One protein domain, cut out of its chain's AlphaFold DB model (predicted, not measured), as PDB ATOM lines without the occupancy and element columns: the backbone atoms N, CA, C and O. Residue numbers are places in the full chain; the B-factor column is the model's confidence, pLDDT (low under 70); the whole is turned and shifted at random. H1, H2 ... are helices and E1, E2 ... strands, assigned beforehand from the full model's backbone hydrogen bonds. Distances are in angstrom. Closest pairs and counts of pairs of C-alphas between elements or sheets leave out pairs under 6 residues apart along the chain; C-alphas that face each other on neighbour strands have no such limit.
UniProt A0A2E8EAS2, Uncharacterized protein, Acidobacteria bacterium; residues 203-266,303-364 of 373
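Overview. This is residues 203 to 266 and 303 to 364 of the 373 residues of an uncharacterized protein of Acidobacteria bacterium (UniProt A0A2E8EAS2). One strongly twisted sheet of eight strands runs through the domain like a wall, with the short helix H1 laid across one of its faces near the E2 edge. H2 lies off the sheet, with no C-alpha closer than 8.4 A to E3, while H3 lies out beyond E7, at the end of the sheet away from E2, in the stretch that leads from E6 to E7. The printed part has 126 residues, with three named helices and eight named strands in the order H1, H2, E1, E2, E3, E4, E5, E6, H3, E7, E8; the class is mixed, helices and strands, though under half of the residues are in named elements. The sheet is mixed, in the order E2, E1, E3, E4, E5, E6, E8, E7. The whole is compact, with a radius of gyration of the C-alphas of 15.1 A and spans of 44 by 37 by 30 A.

Arrangement. Start at the first printed residue with H1, residues 203 to 209, which is on the sheet at a height of 6.8 A. It lies over E1, residues 222 to 226, and only just over E3, residues 242 to 245, with 3 of its C-alphas falling on E3. It runs across the strands, at 71 degrees to E1 on the local plane; its closest C-alphas to E1 are those of Ile 206 and Val 223, 6.3 A apart. Next comes H2, residues 215 to 218, apart from H1 and only just not on the sheet, with 4 pairs of C-alphas within 10 A. E1 forms a hairpin with E2, residues 232 to 236, where N 225 and O 233 are 2.9 A apart. E1 is parallel to E3, with N 224 and O 244 at 2.8 A. The pairing of E1 is staggered: residues 222 to 223 pair with E3 and residues 223 to 226 with E2. E3 and E4, residues 253 to 259, form a hairpin, with N 243 and O 258 at 2.8 A. E5, residues 309 to 315, is antiparallel to E4 at 180 degrees, with N 257 and O 311 at 2.8 A. E5 and E6, residues 322 to 328, form a hairpin, with N 312 and O 324 at 2.8 A. H3, residues 334 to 337, only grazes the sheet; its closest C-alphas to E7, residues 349 to 351, are those of Glu 334 and Leu 350, 7.3 A apart. E7 and E8, residues 359 to 363, form a hairpin, with N 361 and O 349 at 2.8 A, and E8 is antiparallel to E6, with N 327 and O 360 at 2.9 A. E6, H3 and E7 make a split strand-helix-strand unit, two strands running the same way with E8 between them in the sheet; its crossover is right-handed. In H1 every O i to N i+4 pair is within hydrogen-bond range; H2 and H3 are too short for such a pair.

Along the chain. Find C-alpha 203 at (175.185, 69.874, 168.340); from there H1 runs 9.8 A to C-alpha 209. Read on to E1, 13.2 A long, and E2, 12.1 A. E4 begins at C-alpha 253, at (179.674, 74.050, 151.266), and runs 20.2 A; E5 measures 19.7 A and E6 19.8 A. E8, 13.1 A long, ends at C-alpha 363, at (195.587, 78.413, 152.715). E3 measures 9.9 A, E7 6.7 A, and H2 and H3 5.4 A each.

Size, cuts and confidence. The two C-alphas farthest apart are those of Asp 229 and Glu 335, at 45.0 A. Residues 267 to 302 are not printed, and C-alphas 266 and 303 are 12.4 A apart across this cut, which falls between E4 and E5. The link from H3 to E7 is long, with 11 residues. The mean pLDDT of the printed part is 86.4; residues 227 to 230 and 249 to 251 are under 70.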
ATOM      1  N   GLU A 203     173.863  70.494 168.311       76.75
ATOM      2  CA  GLU A 203     175.185  69.874 168.340       76.75
ATOM      3  C   GLU A 203     175.818  69.707 166.948       76.75
ATOM      4  O   GLU A 203     176.983  70.062 166.770       76.75
ATOM      5  N   ALA A 204     175.081  69.206 165.953       77.12
ATOM      6  CA  ALA A 204     175.592  69.038 164.591       77.12
ATOM      7  C   ALA A 204     175.871  70.391 163.917       77.12
ATOM      8  O   ALA A 204     176.899  70.559 163.257       77.12
ATOM      9  N   LEU A 205     174.991  71.374 164.133       82.88
ATOM     10  CA  LEU A 205     175.176  72.749 163.665       82.88
ATOM     11  C   LEU A 205     176.403  73.399 164.310       82.88
ATOM     12  O   LEU A 205     177.195  74.040 163.626       82.88
ATOM     13  N   ILE A 206     176.581  73.218 165.619       89.19
ATOM     14  CA  ILE A 206     177.737  73.727 166.362       89.19
ATOM     15  C   ILE A 206     179.030  73.069 165.872       89.19
ATOM     16  O   ILE A 206     180.021  73.768 165.643       89.19
ATOM     17  N   ALA A 207     179.035  71.750 165.683       88.69
ATOM     18  CA  ALA A 207     180.203  71.018 165.204       88.69
ATOM     19  C   ALA A 207     180.612  71.457 163.791       88.69
ATOM     20  O   ALA A 207     181.795  71.661 163.524       88.69
ATOM     21  N   GLU A 208     179.646  71.652 162.892       90.06
ATOM     22  CA  GLU A 208     179.922  72.140 161.544       90.06
ATOM     23  C   GLU A 208     180.398  73.595 161.551       90.06
ATOM     24  O   GLU A 208     181.454  73.883 160.991       90.06
ATOM     25  N   ALA A 209     179.687  74.492 162.243       94.50
ATOM     26  CA  ALA A 209     180.040  75.910 162.319       94.50
ATOM     27  C   ALA A 209     181.456  76.129 162.867       94.50
ATOM     28  O   ALA A 209     182.161  77.028 162.424       94.50
ATOM     29  N   THR A 210     181.883  75.303 163.828       95.12
ATOM     30  CA  THR A 210     183.211  75.398 164.454       95.12
ATOM     31  C   THR A 210     184.287  74.543 163.783       95.12
ATOM     32  O   THR A 210     185.444  74.586 164.206       95.12
ATOM     33  N   SER A 211     183.955  73.806 162.720       93.88
ATOM     34  CA  SER A 211     184.922  73.009 161.953       93.88
ATOM     35  C   SER A 211     186.121  73.792 161.385       93.88
ATOM     36  O   SER A 211     187.196  73.195 161.349       93.88
ATOM     37  N   PRO A 212     186.024  75.099 161.039       93.75
ATOM     38  CA  PRO A 212     187.176  75.870 160.564       93.75
ATOM     39  C   PRO A 212     188.150  76.301 161.673       93.75
ATOM     40  O   PRO A 212     189.173  76.922 161.380       93.75
ATOM     41  N   LEU A 213     187.812  76.082 162.952       91.50
ATOM     42  CA  LEU A 213     188.602  76.573 164.081       91.50
ATOM     43  C   LEU A 213     189.593  75.527 164.610       91.50
ATOM     44  O   LEU A 213     189.259  74.342 164.706       91.50
ATOM     45  N   PRO A 214     190.771  75.964 165.091       87.69
ATOM     46  CA  PRO A 214     191.611  75.158 165.972       87.69
ATOM     47  C   PRO A 214     190.856  74.736 167.237       87.69
ATOM     48  O   PRO A 214     190.036  75.493 167.759       87.69
ATOM     49  N   GLU A 215     191.179  73.560 167.780       82.31
ATOM     50  CA  GLU A 215     190.443  72.946 168.898       82.31
ATOM     51  C   GLU A 215     190.275  73.878 170.110       82.31
ATOM     52  O   GLU A 215     189.191  73.976 170.678       82.31
ATOM     53  N   GLN A 216     191.319  74.641 170.452       82.62
ATOM     54  CA  GLN A 216     191.296  75.565 171.592       82.62
ATOM     55  C   GLN A 216     190.306  76.725 171.416       82.62
ATOM     56  O   GLN A 216     189.861  77.306 172.397       82.62
ATOM     57  N   MET A 217     189.963  77.079 170.176       86.69
ATOM     58  CA  MET A 217     189.094  78.216 169.862       86.69
ATOM     59  C   MET A 217     187.624  77.801 169.735       86.69
ATOM     60  O   MET A 217     186.738  78.655 169.806       86.69
ATOM     61  N   LYS A 218     187.350  76.497 169.571       88.25
ATOM     62  CA  LYS A 218     186.002  75.975 169.320       88.25
ATOM     63  C   LYS A 218     185.057  76.177 170.489       88.25
ATOM     64  O   LYS A 218     183.903  76.507 170.245       88.25
ATOM     65  N   ILE A 219     185.491  75.943 171.729       83.94
ATOM     66  CA  ILE A 219     184.576  75.889 172.884       83.94
ATOM     67  C   ILE A 219     184.009  77.264 173.254       83.94
ATOM     68  O   ILE A 219     182.841  77.373 173.616       83.94
ATOM     69  N   ASP A 220     184.813  78.309 173.058       89.19
ATOM     70  CA  ASP A 220     184.488  79.678 173.447       89.19
ATOM     71  C   ASP A 220     183.836  80.496 172.325       89.19
ATOM     72  O   ASP A 220     183.484  81.652 172.551       89.19
ATOM     73  N   ALA A 221     183.653  79.931 171.128       93.69
ATOM     74  CA  ALA A 221     183.046  80.633 170.000       93.69
ATOM     75  C   ALA A 221     181.514  80.689 170.096       93.69
ATOM     76  O   ALA A 221     180.847  79.677 170.358       93.69
ATOM     77  N   THR A 222     180.954  81.866 169.813       96.56
ATOM     78  CA  THR A 222     179.507  82.040 169.645       96.56
ATOM     79  C   THR A 222     179.082  81.373 168.343       96.56
ATOM     80  O   THR A 222     179.726  81.577 167.322       96.56
ATOM     81  N   VAL A 223     178.003  80.591 168.353       95.19
ATOM     82  CA  VAL A 223     177.472  79.923 167.156       95.19
ATOM     83  C   VAL A 223     176.087  80.460 166.840       95.19
ATOM     84  O   VAL A 223     175.196  80.438 167.692       95.19
ATOM     85  N   VAL A 224     175.901  80.911 165.603       91.06
ATOM     86  CA  VAL A 224     174.642  81.443 165.088       91.06
ATOM     87  C   VAL A 224     174.262  80.684 163.825       91.06
ATOM     88  O   VAL A 224     175.000  80.700 162.848       91.06
ATOM     89  N   ALA A 225     173.098  80.043 163.828       79.81
ATOM     90  CA  ALA A 225     172.502  79.502 162.613       79.81
ATOM     91  C   ALA A 225     171.585  80.541 161.973       79.81
ATOM     92  O   ALA A 225     170.885  81.274 162.674       79.81
ATOM     93  N   THR A 226     171.581  80.575 160.647       72.88
ATOM     94  CA  THR A 226     170.649  81.378 159.858       72.88
ATOM     95  C   THR A 226     169.767  80.415 159.077       72.88
ATOM     96  O   THR A 226     170.292  79.527 158.410       72.88
ATOM     97  N   ASP A 227     168.448  80.540 159.202       61.94
ATOM     98  CA  ASP A 227     167.516  79.751 158.397       61.94
ATOM     99  C   ASP A 227     167.389  80.313 156.968       61.94
ATOM    100  O   ASP A 227     168.010  81.316 156.605       61.94
ATOM    101  N   ARG A 228     166.589  79.651 156.127       52.56
ATOM    102  CA  ARG A 228     166.400  80.049 154.722       52.56
ATOM    103  C   ARG A 228     165.630  81.355 154.546       52.56
ATOM    104  O   ARG A 228     165.778  81.996 153.510       52.56
ATOM    105  N   ASP A 229     164.867  81.760 155.555       56.38
ATOM    106  CA  ASP A 229     164.161  83.040 155.587       56.38
ATOM    107  C   ASP A 229     165.083  84.181 156.060       56.38
ATOM    108  O   ASP A 229     164.689  85.348 156.090       56.38
ATOM    109  N   GLY A 230     166.334  83.860 156.414       60.06
ATOM    110  CA  GLY A 230     167.322  84.804 156.918       60.06
ATOM    111  C   GLY A 230     167.206  85.071 158.420       60.06
ATOM    112  O   GLY A 230     167.908  85.950 158.934       60.06
ATOM    113  N   ASN A 231     166.362  84.338 159.153       70.25
ATOM    114  CA  ASN A 231     166.254  84.498 160.597       70.25
ATOM    115  C   ASN A 231     167.462  83.875 161.285       70.25
ATOM    116  O   ASN A 231     167.879  82.754 160.996       70.25
ATOM    117  N   ARG A 232     168.008  84.607 162.256       77.25
ATOM    118  CA  ARG A 232     169.194  84.196 163.006       77.25
ATOM    119  C   ARG A 232     168.791  83.612 164.354       77.25
ATOM    120  O   ARG A 232     168.077  84.258 165.119       77.25
ATOM    121  N   ARG A 233     169.315  82.431 164.682       84.38
ATOM    122  CA  ARG A 233     169.192  81.779 165.992       84.38
ATOM    123  C   ARG A 233     170.574  81.552 166.593       84.38
ATOM    124  O   ARG A 233     171.424  80.911 165.981       84.38
ATOM    125  N   VAL A 234     170.791  82.050 167.808       88.94
ATOM    126  CA  VAL A 234     171.997  81.730 168.584       88.94
ATOM    127  C   VAL A 234     171.856  80.304 169.114       88.94
ATOM    128  O   VAL A 234     170.934  80.024 169.874       88.94
ATOM    129  N   LEU A 235     172.749  79.409 168.693       87.50
ATOM    130  CA  LEU A 235     172.784  78.011 169.139       87.50
ATOM    131  C   LEU A 235     173.648  77.835 170.383       87.50
ATOM    132  O   LEU A 235     173.359  77.015 171.248       87.50
ATOM    133  N   ARG A 236     174.724  78.619 170.470       92.88
ATOM    134  CA  ARG A 236     175.629  78.627 171.613       92.88
ATOM    135  C   ARG A 236     176.181  80.024 171.819       92.88
ATOM    136  O   ARG A 236     176.743  80.605 170.894       92.88
ATOM    137  N   GLN A 237     176.064  80.535 173.039       93.00
ATOM    138  CA  GLN A 237     176.732  81.768 173.434       93.00
ATOM    139  C   GLN A 237     178.184  81.458 173.815       93.00
ATOM    140  O   GLN A 237     178.425  80.621 174.683       93.00
ATOM    141  N   GLY A 238     179.132  82.114 173.148       90.44
ATOM    142  CA  GLY A 238     180.561  81.986 173.415       90.44
ATOM    143  C   GLY A 238     181.092  83.059 174.366       90.44
ATOM    144  O   GLY A 238     180.390  84.024 174.687       90.44
ATOM    145  N   SER A 239     182.341  82.881 174.792       91.62
ATOM    146  CA  SER A 239     183.095  83.800 175.652       91.62
ATOM    147  C   SER A 239     184.216  84.547 174.905       91.62
ATOM    148  O   SER A 239     184.708  85.557 175.411       91.62
ATOM    149  N   ASN A 240     184.606  84.093 173.705       90.81
ATOM    150  CA  ASN A 240     185.598  84.755 172.853       90.81
ATOM    151  C   ASN A 240     184.940  85.670 171.798       90.81
ATOM    152  O   ASN A 240     183.715  85.794 171.729       90.81
ATOM    153  N   SER A 241     185.759  86.341 170.980       90.94
ATOM    154  CA  SER A 241     185.280  87.295 169.969       90.94
ATOM    155  C   SER A 241     184.676  86.645 168.721       90.94
ATOM    156  O   SER A 241     184.133  87.361 167.888       90.94
ATOM    157  N   LEU A 242     184.757  85.325 168.543       94.94
ATOM    158  CA  LEU A 242     184.368  84.668 167.298       94.94
ATOM    159  C   LEU A 242     182.867  84.404 167.242       94.94
ATOM    160  O   LEU A 242     182.259  83.883 168.180       94.94
ATOM    161  N   VAL A 243     182.295  84.696 166.079       95.56
ATOM    162  CA  VAL A 243     180.928  84.349 165.705       95.56
ATOM    163  C   VAL A 243     180.989  83.389 164.523       95.56
ATOM    164  O   VAL A 243     181.408  83.760 163.427       95.56
ATOM    165  N   CYS A 244     180.589  82.148 164.768       96.19
ATOM    166  CA  CYS A 244     180.590  81.053 163.814       96.19
ATOM    167  C   CYS A 244     179.204  80.803 163.238       96.19
ATOM    168  O   CYS A 244     178.212  80.803 163.971       96.19
ATOM    169  N   SER A 245     179.165  80.520 161.946       92.69
ATOM    170  CA  SER A 245     177.974  80.157 161.198       92.69
ATOM    171  C   SER A 245     178.212  78.817 160.498       92.69
ATOM    172  O   SER A 245     179.287  78.616 159.923       92.69
ATOM    173  N   PRO A 246     177.243  77.889 160.561       89.38
ATOM    174  CA  PRO A 246     177.288  76.666 159.776       89.38
ATOM    175  C   PRO A 246     177.013  76.975 158.299       89.38
ATOM    176  O   PRO A 246     176.756  78.127 157.936       89.38
ATOM    177  N   ASP A 247     177.021  75.928 157.481       83.88
ATOM    178  CA  ASP A 247     176.672  76.005 156.071       83.88
ATOM    179  C   ASP A 247     175.301  76.647 155.845       83.88
ATOM    180  O   ASP A 247     174.358  76.446 156.626       83.88
ATOM    181  N   GLY A 248     175.246  77.477 154.805       71.19
ATOM    182  CA  GLY A 248     174.114  78.329 154.460       71.19
ATOM    183  C   GLY A 248     173.409  77.879 153.176       71.19
ATOM    184  O   GLY A 248     173.762  76.864 152.597       71.19
ATOM    185  N   PRO A 249     172.409  78.635 152.690       58.81
ATOM    186  CA  PRO A 249     171.623  78.251 151.512       58.81
ATOM    187  C   PRO A 249     172.316  78.547 150.168       58.81
ATOM    188  O   PRO A 249     171.664  78.483 149.129       58.81
ATOM    189  N   ALA A 250     173.583  78.971 150.179       66.25
ATOM    190  CA  ALA A 250     174.330  79.286 148.963       66.25
ATOM    191  C   ALA A 250     174.861  78.003 148.306       66.25
ATOM    192  O   ALA A 250     175.029  76.994 148.980       66.25
ATOM    193  N   ASP A 251     175.147  78.051 147.002       68.50
ATOM    194  CA  ASP A 251     175.739  76.910 146.298       68.50
ATOM    195  C   ASP A 251     177.142  76.579 146.842       68.50
ATOM    196  O   ASP A 251     177.981  77.469 147.021       68.50
ATOM    197  N   GLY A 252     177.411  75.285 147.033       76.88
ATOM    198  CA  GLY A 252     178.638  74.776 147.653       76.88
ATOM    199  C   GLY A 252     178.513  74.621 149.170       76.88
ATOM    200  O   GLY A 252     177.473  74.894 149.750       76.88
ATOM    201  N   PHE A 253     179.581  74.149 149.809       81.94
ATOM    202  CA  PHE A 253     179.674  74.050 151.266       81.94
ATOM    203  C   PHE A 253     180.506  75.210 151.812       81.94
ATOM    204  O   PHE A 253     181.601  75.466 151.303       81.94
ATOM    205  N   GLN A 254     180.046  75.871 152.878       86.50
ATOM    206  CA  GLN A 254     180.823  76.866 153.613       86.50
ATOM    207  C   GLN A 254     180.476  76.927 155.109       86.50
ATOM    208  O   GLN A 254     179.476  77.517 155.502       86.50
ATOM    209  N   ALA A 255     181.395  76.500 155.974       91.50
ATOM    210  CA  ALA A 255     181.380  76.872 157.392       91.50
ATOM    211  C   ALA A 255     182.334  78.047 157.637       91.50
ATOM    212  O   ALA A 255     183.442  78.077 157.092       91.50
ATOM    213  N   SER A 256     181.948  79.022 158.467       93.69
ATOM    214  CA  SER A 256     182.841  80.145 158.764       93.69
ATOM    215  C   SER A 256     182.740  80.686 160.182       93.69
ATOM    216  O   SER A 256     181.683  80.681 160.798       93.69
ATOM    217  N   CYS A 257     183.855  81.206 160.691       95.38
ATOM    218  CA  CYS A 257     183.951  81.890 161.976       95.38
ATOM    219  C   CYS A 257     184.614  83.247 161.789       95.38
ATOM    220  O   CYS A 257     185.778  83.332 161.404       95.38
ATOM    221  N   THR A 258     183.869  84.312 162.069       93.62
ATOM    222  CA  THR A 258     184.298  85.699 161.875       93.62
ATOM    223  C   THR A 258     184.517  86.371 163.223       93.62
ATOM    224  O   THR A 258     183.696  86.219 164.127       93.62
ATOM    225  N   ASP A 259     185.591  87.143 163.364       93.69
ATOM    226  CA  ASP A 259     185.772  88.011 164.525       93.69
ATOM    227  C   ASP A 259     184.622  89.028 164.630       93.69
ATOM    228  O   ASP A 259     184.278  89.723 163.670       93.69
ATOM    229  N   GLY A 260     184.013  89.115 165.808       88.44
ATOM    230  CA  GLY A 260     182.842  89.938 166.081       88.44
ATOM    231  C   GLY A 260     183.071  91.429 165.839       88.44
ATOM    232  O   GLY A 260     182.128  92.119 165.453       88.44
ATOM    233  N   GLY A 261     184.312  91.918 165.949       86.19
ATOM    234  CA  GLY A 261     184.674  93.293 165.602       86.19
ATOM    235  C   GLY A 261     184.528  93.609 164.109       86.19
ATOM    236  O   GLY A 261     184.454  94.774 163.725       86.19
ATOM    237  N   LEU A 262     184.435  92.590 163.247       85.00
ATOM    238  CA  LEU A 262     184.086  92.758 161.833       85.00
ATOM    239  C   LEU A 262     182.577  92.819 161.599       85.00
ATOM    240  O   LEU A 262     182.142  93.321 160.563       85.00
ATOM    241  N   LEU A 263     181.775  92.318 162.537       83.50
ATOM    242  CA  LEU A 263     180.320  92.242 162.421       83.50
ATOM    243  C   LEU A 263     179.613  93.406 163.122       83.50
ATOM    244  O   LEU A 263     178.485  93.739 162.767       83.50
ATOM    245  N   SER A 264     180.246  94.020 164.119       81.50
ATOM    246  CA  SER A 264     179.683  95.142 164.865       81.50
ATOM    247  C   SER A 264     180.783  96.058 165.395       81.50
ATOM    248  O   SER A 264     181.818  95.592 165.864       81.50
ATOM    249  N   SER A 265     180.532  97.367 165.357       73.88
ATOM    250  CA  SER A 265     181.429  98.402 165.890       73.88
ATOM    251  C   SER A 265     180.660  99.473 166.668       73.88
ATOM    252  O   SER A 265     180.813 100.671 166.429       73.88
ATOM    253  N   GLY A 266     179.804  99.043 167.599       78.44
ATOM    254  CA  GLY A 266     178.927  99.953 168.342       78.44
ATOM    255  C   GLY A 266     177.879 100.580 167.421       78.44
ATOM    256  O   GLY A 266     177.175  99.857 166.719       78.44
ATOM    257  N   SER A 303     186.376 101.013 159.939       80.62
ATOM    258  CA  SER A 303     187.383 100.170 159.299       80.62
ATOM    259  C   SER A 303     187.444  98.802 159.979       80.62
ATOM    260  O   SER A 303     187.038  98.636 161.130       80.62
ATOM    261  N   MET A 304     187.970  97.815 159.265       82.25
ATOM    262  CA  MET A 304     188.160  96.479 159.814       82.25
ATOM    263  C   MET A 304     189.287  96.510 160.859       82.25
ATOM    264  O   MET A 304     190.370  96.999 160.536       82.25
ATOM    265  N   PRO A 305     189.082  96.006 162.091       85.00
ATOM    266  CA  PRO A 305     190.126  96.022 163.109       85.00
ATOM    267  C   PRO A 305     191.363  95.250 162.645       85.00
ATOM    268  O   PRO A 305     191.253  94.142 162.116       85.00
ATOM    269  N   ALA A 306     192.547  95.829 162.845       89.44
ATOM    270  CA  ALA A 306     193.798  95.136 162.558       89.44
ATOM    271  C   ALA A 306     193.902  93.863 163.412       89.44
ATOM    272  O   ALA A 306     193.589  93.876 164.602       89.44
ATOM    273  N   GLY A 307     194.322  92.760 162.796       88.94
ATOM    274  CA  GLY A 307     194.405  91.450 163.440       88.94
ATOM    275  C   GLY A 307     193.076  90.697 163.538       88.94
ATOM    276  O   GLY A 307     193.092  89.533 163.927       88.94
ATOM    277  N   ALA A 308     191.943  91.296 163.149       91.50
ATOM    278  CA  ALA A 308     190.673  90.581 163.113       91.50
ATOM    279  C   ALA A 308     190.747  89.393 162.145       91.50
ATOM    280  O   ALA A 308     191.227  89.523 161.013       91.50
ATOM    281  N   MET A 309     190.261  88.240 162.595       92.12
ATOM    282  CA  MET A 309     190.384  86.978 161.872       92.12
ATOM    283  C   MET A 309     189.053  86.527 161.271       92.12
ATOM    284  O   MET A 309     187.978  86.793 161.809       92.12
ATOM    285  N   HIS A 310     189.130  85.796 160.165       92.44
ATOM    286  CA  HIS A 310     188.010  85.065 159.590       92.44
ATOM    287  C   HIS A 310     188.512  83.698 159.128       92.44
ATOM    288  O   HIS A 310     189.399  83.605 158.284       92.44
ATOM    289  N   PHE A 311     187.962  82.644 159.714       93.88
ATOM    290  CA  PHE A 311     188.239  81.258 159.363       93.88
ATOM    291  C   PHE A 311     187.117  80.752 158.472       93.88
ATOM    292  O   PHE A 311     185.947  80.936 158.802       93.88
ATOM    293  N   ILE A 312     187.468  80.131 157.357       91.88
ATOM    294  CA  ILE A 312     186.528  79.648 156.354       91.88
ATOM    295  C   ILE A 312     186.944  78.227 155.996       91.88
ATOM    296  O   ILE A 312     188.118  77.970 155.746       91.88
ATOM    297  N   LEU A 313     185.979  77.318 155.971       91.25
ATOM    298  CA  LEU A 313     186.125  75.997 155.384       91.25
ATOM    299  C   LEU A 313     185.091  75.901 154.267       91.25
ATOM    300  O   LEU A 313     183.895  75.944 154.560       91.25
ATOM    301  N   SER A 314     185.531  75.829 153.011       88.06
ATOM    302  CA  SER A 314     184.606  75.820 151.874       88.06
ATOM    303  C   SER A 314     185.067  74.979 150.691       88.06
ATOM    304  O   SER A 314     186.257  74.739 150.510       88.06
ATOM    305  N   GLY A 315     184.112  74.516 149.886       82.56
ATOM    306  CA  GLY A 315     184.354  73.674 148.714       82.56
ATOM    307  C   GLY A 315     183.074  73.394 147.931       82.56
ATOM    308  O   GLY A 315     182.000  73.872 148.295       82.56
ATOM    309  N   ALA A 316     183.176  72.584 146.873       76.62
ATOM    310  CA  ALA A 316     182.001  72.101 146.139       76.62
ATOM    311  C   ALA A 316     181.061  71.301 147.054       76.62
ATOM    312  O   ALA A 316     179.842  71.342 146.916       76.62
ATOM    313  N   ASP A 317     181.656  70.585 148.007       75.06
ATOM    314  CA  ASP A 317     180.992  69.874 149.085       75.06
ATOM    315  C   ASP A 317     181.900  69.830 150.325       75.06
ATOM    316  O   ASP A 317     183.061  70.241 150.297       75.06
ATOM    317  N   ARG A 318     181.380  69.294 151.433       76.62
ATOM    318  CA  ARG A 318     182.132  69.161 152.690       76.62
ATOM    319  C   ARG A 318     183.380  68.278 152.572       76.62
ATOM    320  O   ARG A 318     184.313  68.455 153.348       76.62
ATOM    321  N   ALA A 319     183.397  67.310 151.654       77.19
ATOM    322  CA  ALA A 319     184.508  66.368 151.508       77.19
ATOM    323  C   ALA A 319     185.699  66.982 150.757       77.19
ATOM    324  O   ALA A 319     186.844  66.623 151.016       77.19
ATOM    325  N   SER A 320     185.414  67.910 149.848       80.00
ATOM    326  CA  SER A 320     186.380  68.692 149.074       80.00
ATOM    327  C   SER A 320     186.686  70.056 149.697       80.00
ATOM    328  O   SER A 320     187.350  70.876 149.067       80.00
ATOM    329  N   ALA A 321     186.191  70.321 150.910       83.94
ATOM    330  CA  ALA A 321     186.331  71.621 151.539       83.94
ATOM    331  C   ALA A 321     187.770  71.892 151.991       83.94
ATOM    332  O   ALA A 321     188.387  71.083 152.689       83.94
ATOM    333  N   GLU A 322     188.274  73.068 151.638       87.19
ATOM    334  CA  GLU A 322     189.616  73.525 151.975       87.19
ATOM    335  C   GLU A 322     189.562  74.698 152.953       87.19
ATOM    336  O   GLU A 322     188.630  75.509 152.970       87.19
ATOM    337  N   GLN A 323     190.571  74.757 153.820       88.81
ATOM    338  CA  GLN A 323     190.680  75.794 154.833       88.81
ATOM    339  C   GLN A 323     191.288  77.060 154.227       88.81
ATOM    340  O   GLN A 323     192.369  77.032 153.634       88.81
ATOM    341  N   LEU A 324     190.645  78.186 154.513       89.50
ATOM    342  CA  LEU A 324     191.174  79.521 154.312       89.50
ATOM    343  C   LEU A 324     191.113  80.299 155.629       89.50
ATOM    344  O   LEU A 324     190.107  80.300 156.342       89.50
ATOM    345  N   ILE A 325     192.201  80.984 155.961       93.00
ATOM    346  CA  ILE A 325     192.271  81.907 157.092       93.00
ATOM    347  C   ILE A 325     192.580  83.294 156.547       93.00
ATOM    348  O   ILE A 325     193.536  83.485 155.796       93.00
ATOM    349  N   VAL A 326     191.777  84.267 156.955       92.69
ATOM    350  CA  VAL A 326     191.925  85.669 156.584       92.69
ATOM    351  C   VAL A 326     192.269  86.480 157.822       92.69
ATOM    352  O   VAL A 326     191.559  86.411 158.823       92.69
ATOM    353  N   VAL A 327     193.327  87.280 157.747       94.75
ATOM    354  CA  VAL A 327     193.743  88.194 158.819       94.75
ATOM    355  C   VAL A 327     193.727  89.617 158.283       94.75
ATOM    356  O   VAL A 327     194.398  89.929 157.299       94.75
ATOM    357  N   ARG A 328     192.948  90.497 158.912       93.56
ATOM    358  CA  ARG A 328     192.843  91.898 158.494       93.56
ATOM    359  C   ARG A 328     194.119  92.654 158.826       93.56
ATOM    360  O   ARG A 328     194.558  92.672 159.973       93.56
ATOM    361  N   LEU A 329     194.676  93.307 157.815       93.94
ATOM    362  CA  LEU A 329     195.890  94.108 157.904       93.94
ATOM    363  C   LEU A 329     195.658  95.427 157.152       93.94
ATOM    364  O   LEU A 329     196.220  95.600 156.074       93.94
ATOM    365  N   PRO A 330     194.797  96.333 157.658       90.00
ATOM    366  CA  PRO A 330     194.475  97.574 156.960       90.00
ATOM    367  C   PRO A 330     195.737  98.341 156.561       90.00
ATOM    368  O   PRO A 330     196.675  98.454 157.348       90.00
ATOM    369  N   ASP A 331     195.747  98.839 155.326       90.44
ATOM    370  CA  ASP A 331     196.819  99.632 154.715       90.44
ATOM    371  C   ASP A 331     198.174  98.913 154.562       90.44
ATOM    372  O   ASP A 331     199.141  99.513 154.093       90.44
ATOM    373  N   ALA A 332     198.248  97.614 154.877       94.50
ATOM    374  CA  ALA A 332     199.461  96.825 154.708       94.50
ATOM    375  C   ALA A 332     199.867  96.704 153.238       94.50
ATOM    376  O   ALA A 332     199.028  96.522 152.354       94.50
ATOM    377  N   THR A 333     201.172  96.754 152.982       95.19
ATOM    378  CA  THR A 333     201.783  96.583 151.663       95.19
ATOM    379  C   THR A 333     202.713  95.371 151.653       95.19
ATOM    380  O   THR A 333     203.050  94.807 152.699       95.19
ATOM    381  N   GLU A 334     203.157  94.971 150.461       94.38
ATOM    382  CA  GLU A 334     204.228  93.979 150.309       94.38
ATOM    383  C   GLU A 334     205.501  94.427 151.044       94.38
ATOM    384  O   GLU A 334     206.090  93.645 151.779       94.38
ATOM    385  N   GLU A 335     205.867  95.709 150.955       95.38
ATOM    386  CA  GLU A 335     207.035  96.266 151.652       95.38
ATOM    387  C   GLU A 335     206.896  96.212 153.182       95.38
ATOM    388  O   GLU A 335     207.859  95.901 153.879       95.38
ATOM    389  N   SER A 336     205.699  96.472 153.724       95.56
ATOM    390  CA  SER A 336     205.494  96.496 155.176       95.56
ATOM    391  C   SER A 336     205.358  95.107 155.807       95.56
ATOM    392  O   SER A 336     205.473  94.990 157.024       95.56
ATOM    393  N   THR A 337     205.054  94.071 155.018       94.06
ATOM    394  CA  THR A 337     204.747  92.717 155.527       94.06
ATOM    395  C   THR A 337     205.668  91.623 154.999       94.06
ATOM    396  O   THR A 337     205.771  90.571 155.623       94.06
ATOM    397  N   GLY A 338     206.317  91.841 153.853       92.31
ATOM    398  CA  GLY A 338     207.053  90.818 153.111       92.31
ATOM    399  C   GLY A 338     206.165  89.748 152.461       92.31
ATOM    400  O   GLY A 338     206.693  88.752 151.969       92.31
ATOM    401  N   LEU A 339     204.837  89.908 152.479       92.81
ATOM    402  CA  LEU A 339     203.898  88.942 151.909       92.81
ATOM    403  C   LEU A 339     203.785  89.103 150.393       92.81
ATOM    404  O   LEU A 339     203.674  90.217 149.884       92.81
ATOM    405  N   LEU A 340     203.712  87.971 149.690       90.56
ATOM    406  CA  LEU A 340     203.452  87.942 148.252       90.56
ATOM    407  C   LEU A 340     202.099  88.588 147.948       90.56
ATOM    408  O   LEU A 340     201.128  88.350 148.655       90.56
ATOM    409  N   THR A 341     201.995  89.344 146.861       90.69
ATOM    410  CA  THR A 341     200.712  89.906 146.389       90.69
ATOM    411  C   THR A 341     199.971  88.982 145.417       90.69
ATOM    412  O   THR A 341     198.869  89.295 144.967       90.69
ATOM    413  N   GLN A 342     200.565  87.827 145.101       85.94
ATOM    414  CA  GLN A 342     199.965  86.779 144.281       85.94
ATOM    415  C   GLN A 342     199.420  85.642 145.157       85.94
ATOM    416  O   GLN A 342     200.085  85.271 146.127       85.94
ATOM    417  N   PRO A 343     198.266  85.044 144.803       84.38
ATOM    418  CA  PRO A 343     197.720  83.900 145.522       84.38
ATOM    419  C   PRO A 343     198.682  82.716 145.566       84.38
ATOM    420  O   PRO A 343     199.281  82.354 144.553       84.38
ATOM    421  N   SER A 344     198.769  82.073 146.729       80.44
ATOM    422  CA  SER A 344     199.519  80.834 146.920       80.44
ATOM    423  C   SER A 344     198.742  79.898 147.848       80.44
ATOM    424  O   SER A 344     198.293  80.357 148.895       80.44
ATOM    425  N   PRO A 345     198.577  78.609 147.492       76.31
ATOM    426  CA  PRO A 345     198.011  77.618 148.409       76.31
ATOM    427  C   PRO A 345     199.003  77.227 149.518       76.31
ATOM    428  O   PRO A 345     198.588  76.834 150.604       76.31
ATOM    429  N   ASP A 346     200.306  77.375 149.256       81.50
ATOM    430  CA  ASP A 346     201.383  76.913 150.138       81.50
ATOM    431  C   ASP A 346     201.940  78.019 151.048       81.50
ATOM    432  O   ASP A 346     202.612  77.735 152.039       81.50
ATOM    433  N   HIS A 347     201.689  79.289 150.714       85.62
ATOM    434  CA  HIS A 347     202.245  80.442 151.422       85.62
ATOM    435  C   HIS A 347     201.177  81.490 151.716       85.62
ATOM    436  O   HIS A 347     200.226  81.677 150.959       85.62
ATOM    437  N   ALA A 348     201.381  82.232 152.805       91.50
ATOM    438  CA  ALA A 348     200.573  83.403 153.088       91.50
ATOM    439  C   ALA A 348     200.779  84.480 152.009       91.50
ATOM    440  O   ALA A 348     201.904  84.724 151.566       91.50
ATOM    441  N   TRP A 349     199.701  85.153 151.620       91.56
ATOM    442  CA  TRP A 349     199.729  86.212 150.611       91.56
ATOM    443  C   TRP A 349     198.802  87.367 150.987       91.56
ATOM    444  O   TRP A 349     197.919  87.223 151.827       91.56
ATOM    445  N   LEU A 350     199.018  88.535 150.394       93.81
ATOM    446  CA  LEU A 350     198.323  89.778 150.695       93.81
ATOM    447  C   LEU A 350     197.340  90.129 149.578       93.81
ATOM    448  O   LEU A 350     197.727  90.306 148.423       93.81
ATOM    449  N   MET A 351     196.068  90.286 149.934       90.38
ATOM    450  CA  MET A 351     195.033  90.797 149.040       90.38
ATOM    451  C   MET A 351     194.824  92.298 149.277       90.38
ATOM    452  O   MET A 351     194.860  92.761 150.416       90.38
ATOM    453  N   PHE A 352     194.585  93.048 148.196       88.88
ATOM    454  CA  PHE A 352     194.363  94.503 148.190       88.88
ATOM    455  C   PHE A 352     195.453  95.330 148.909       88.88
ATOM    456  O   PHE A 352     195.117  96.162 149.760       88.88
ATOM    457  N   PRO A 353     196.746  95.141 148.576       93.38
ATOM    458  CA  PRO A 353     197.848  95.837 149.240       93.38
ATOM    459  C   PRO A 353     197.699  97.365 149.174       93.38
ATOM    460  O   PRO A 353     197.309  97.922 148.148       93.38
ATOM    461  N   GLY A 354     198.029  98.047 150.272       89.50
ATOM    462  CA  GLY A 354     198.001  99.507 150.403       89.50
ATOM    463  C   GLY A 354     196.599 100.108 150.521       89.50
ATOM    464  O   GLY A 354     196.431 101.314 150.342       89.50
ATOM    465  N   THR A 355     195.582  99.286 150.787       87.50
ATOM    466  CA  THR A 355     194.201  99.744 150.976       87.50
ATOM    467  C   THR A 355     193.710  99.440 152.389       87.50
ATOM    468  O   THR A 355     194.136  98.467 153.005       87.50
ATOM    469  N   HIS A 356     192.708 100.182 152.863       83.06
ATOM    470  CA  HIS A 356     192.018  99.890 154.128       83.06
ATOM    471  C   HIS A 356     191.386  98.478 154.191       83.06
ATOM    472  O   HIS A 356     190.982  98.027 155.260       83.06
ATOM    473  N   GLN A 357     191.284  97.781 153.053       84.62
ATOM    474  CA  GLN A 357     190.769  96.416 152.950       84.62
ATOM    475  C   GLN A 357     191.864  95.360 152.906       84.62
ATOM    476  O   GLN A 357     191.535  94.180 152.792       84.62
ATOM    477  N   ALA A 358     193.134  95.757 152.979       91.19
ATOM    478  CA  ALA A 358     194.257  94.844 152.917       91.19
ATOM    479  C   ALA A 358     194.115  93.716 153.952       91.19
ATOM    480  O   ALA A 358     193.737  93.926 155.113       91.19
ATOM    481  N   HIS A 359     194.351  92.485 153.506       92.94
ATOM    482  CA  HIS A 359     194.264  91.311 154.362       92.94
ATOM    483  C   HIS A 359     195.180  90.192 153.887       92.94
ATOM    484  O   HIS A 359     195.327  89.951 152.689       92.94
ATOM    485  N   MET A 360     195.785  89.512 154.855       94.31
ATOM    486  CA  MET A 360     196.567  88.309 154.626       94.31
ATOM    487  C   MET A 360     195.631  87.111 154.474       94.31
ATOM    488  O   MET A 360     194.685  86.957 155.245       94.31
ATOM    489  N   MET A 361     195.930  86.269 153.499       92.06
ATOM    490  CA  MET A 361     195.251  85.026 153.167       92.06
ATOM    491  C   MET A 361     196.220  83.877 153.443       92.06
ATOM    492  O   MET A 361     197.366  83.928 152.999       92.06
ATOM    493  N   ILE A 362     195.782  82.862 154.183       91.81
ATOM    494  CA  ILE A 362     196.564  81.660 154.499       91.81
ATOM    495  C   ILE A 362     195.730  80.439 154.115       91.81
ATOM    496  O   ILE A 362     194.639  80.254 154.655       91.81
ATOM    497  N   GLY A 363     196.263  79.605 153.225       85.88
ATOM    498  CA  GLY A 363     195.587  78.413 152.715       85.88
ATOM    499  C   GLY A 363     195.101  78.583 151.280       85.88
ATOM    500  O   GLY A 363     195.514  79.503 150.567       85.88
ATOM    501  N   ALA A 364     194.241  77.665 150.849       75.88
ATOM    502  CA  ALA A 364     193.811  77.599 149.464       75.88
ATOM    503  C   ALA A 364     192.980  78.830 149.052       75.88
ATOM    504  O   ALA A 364     192.263  79.411 149.878       75.88
TER     505      ALA A 364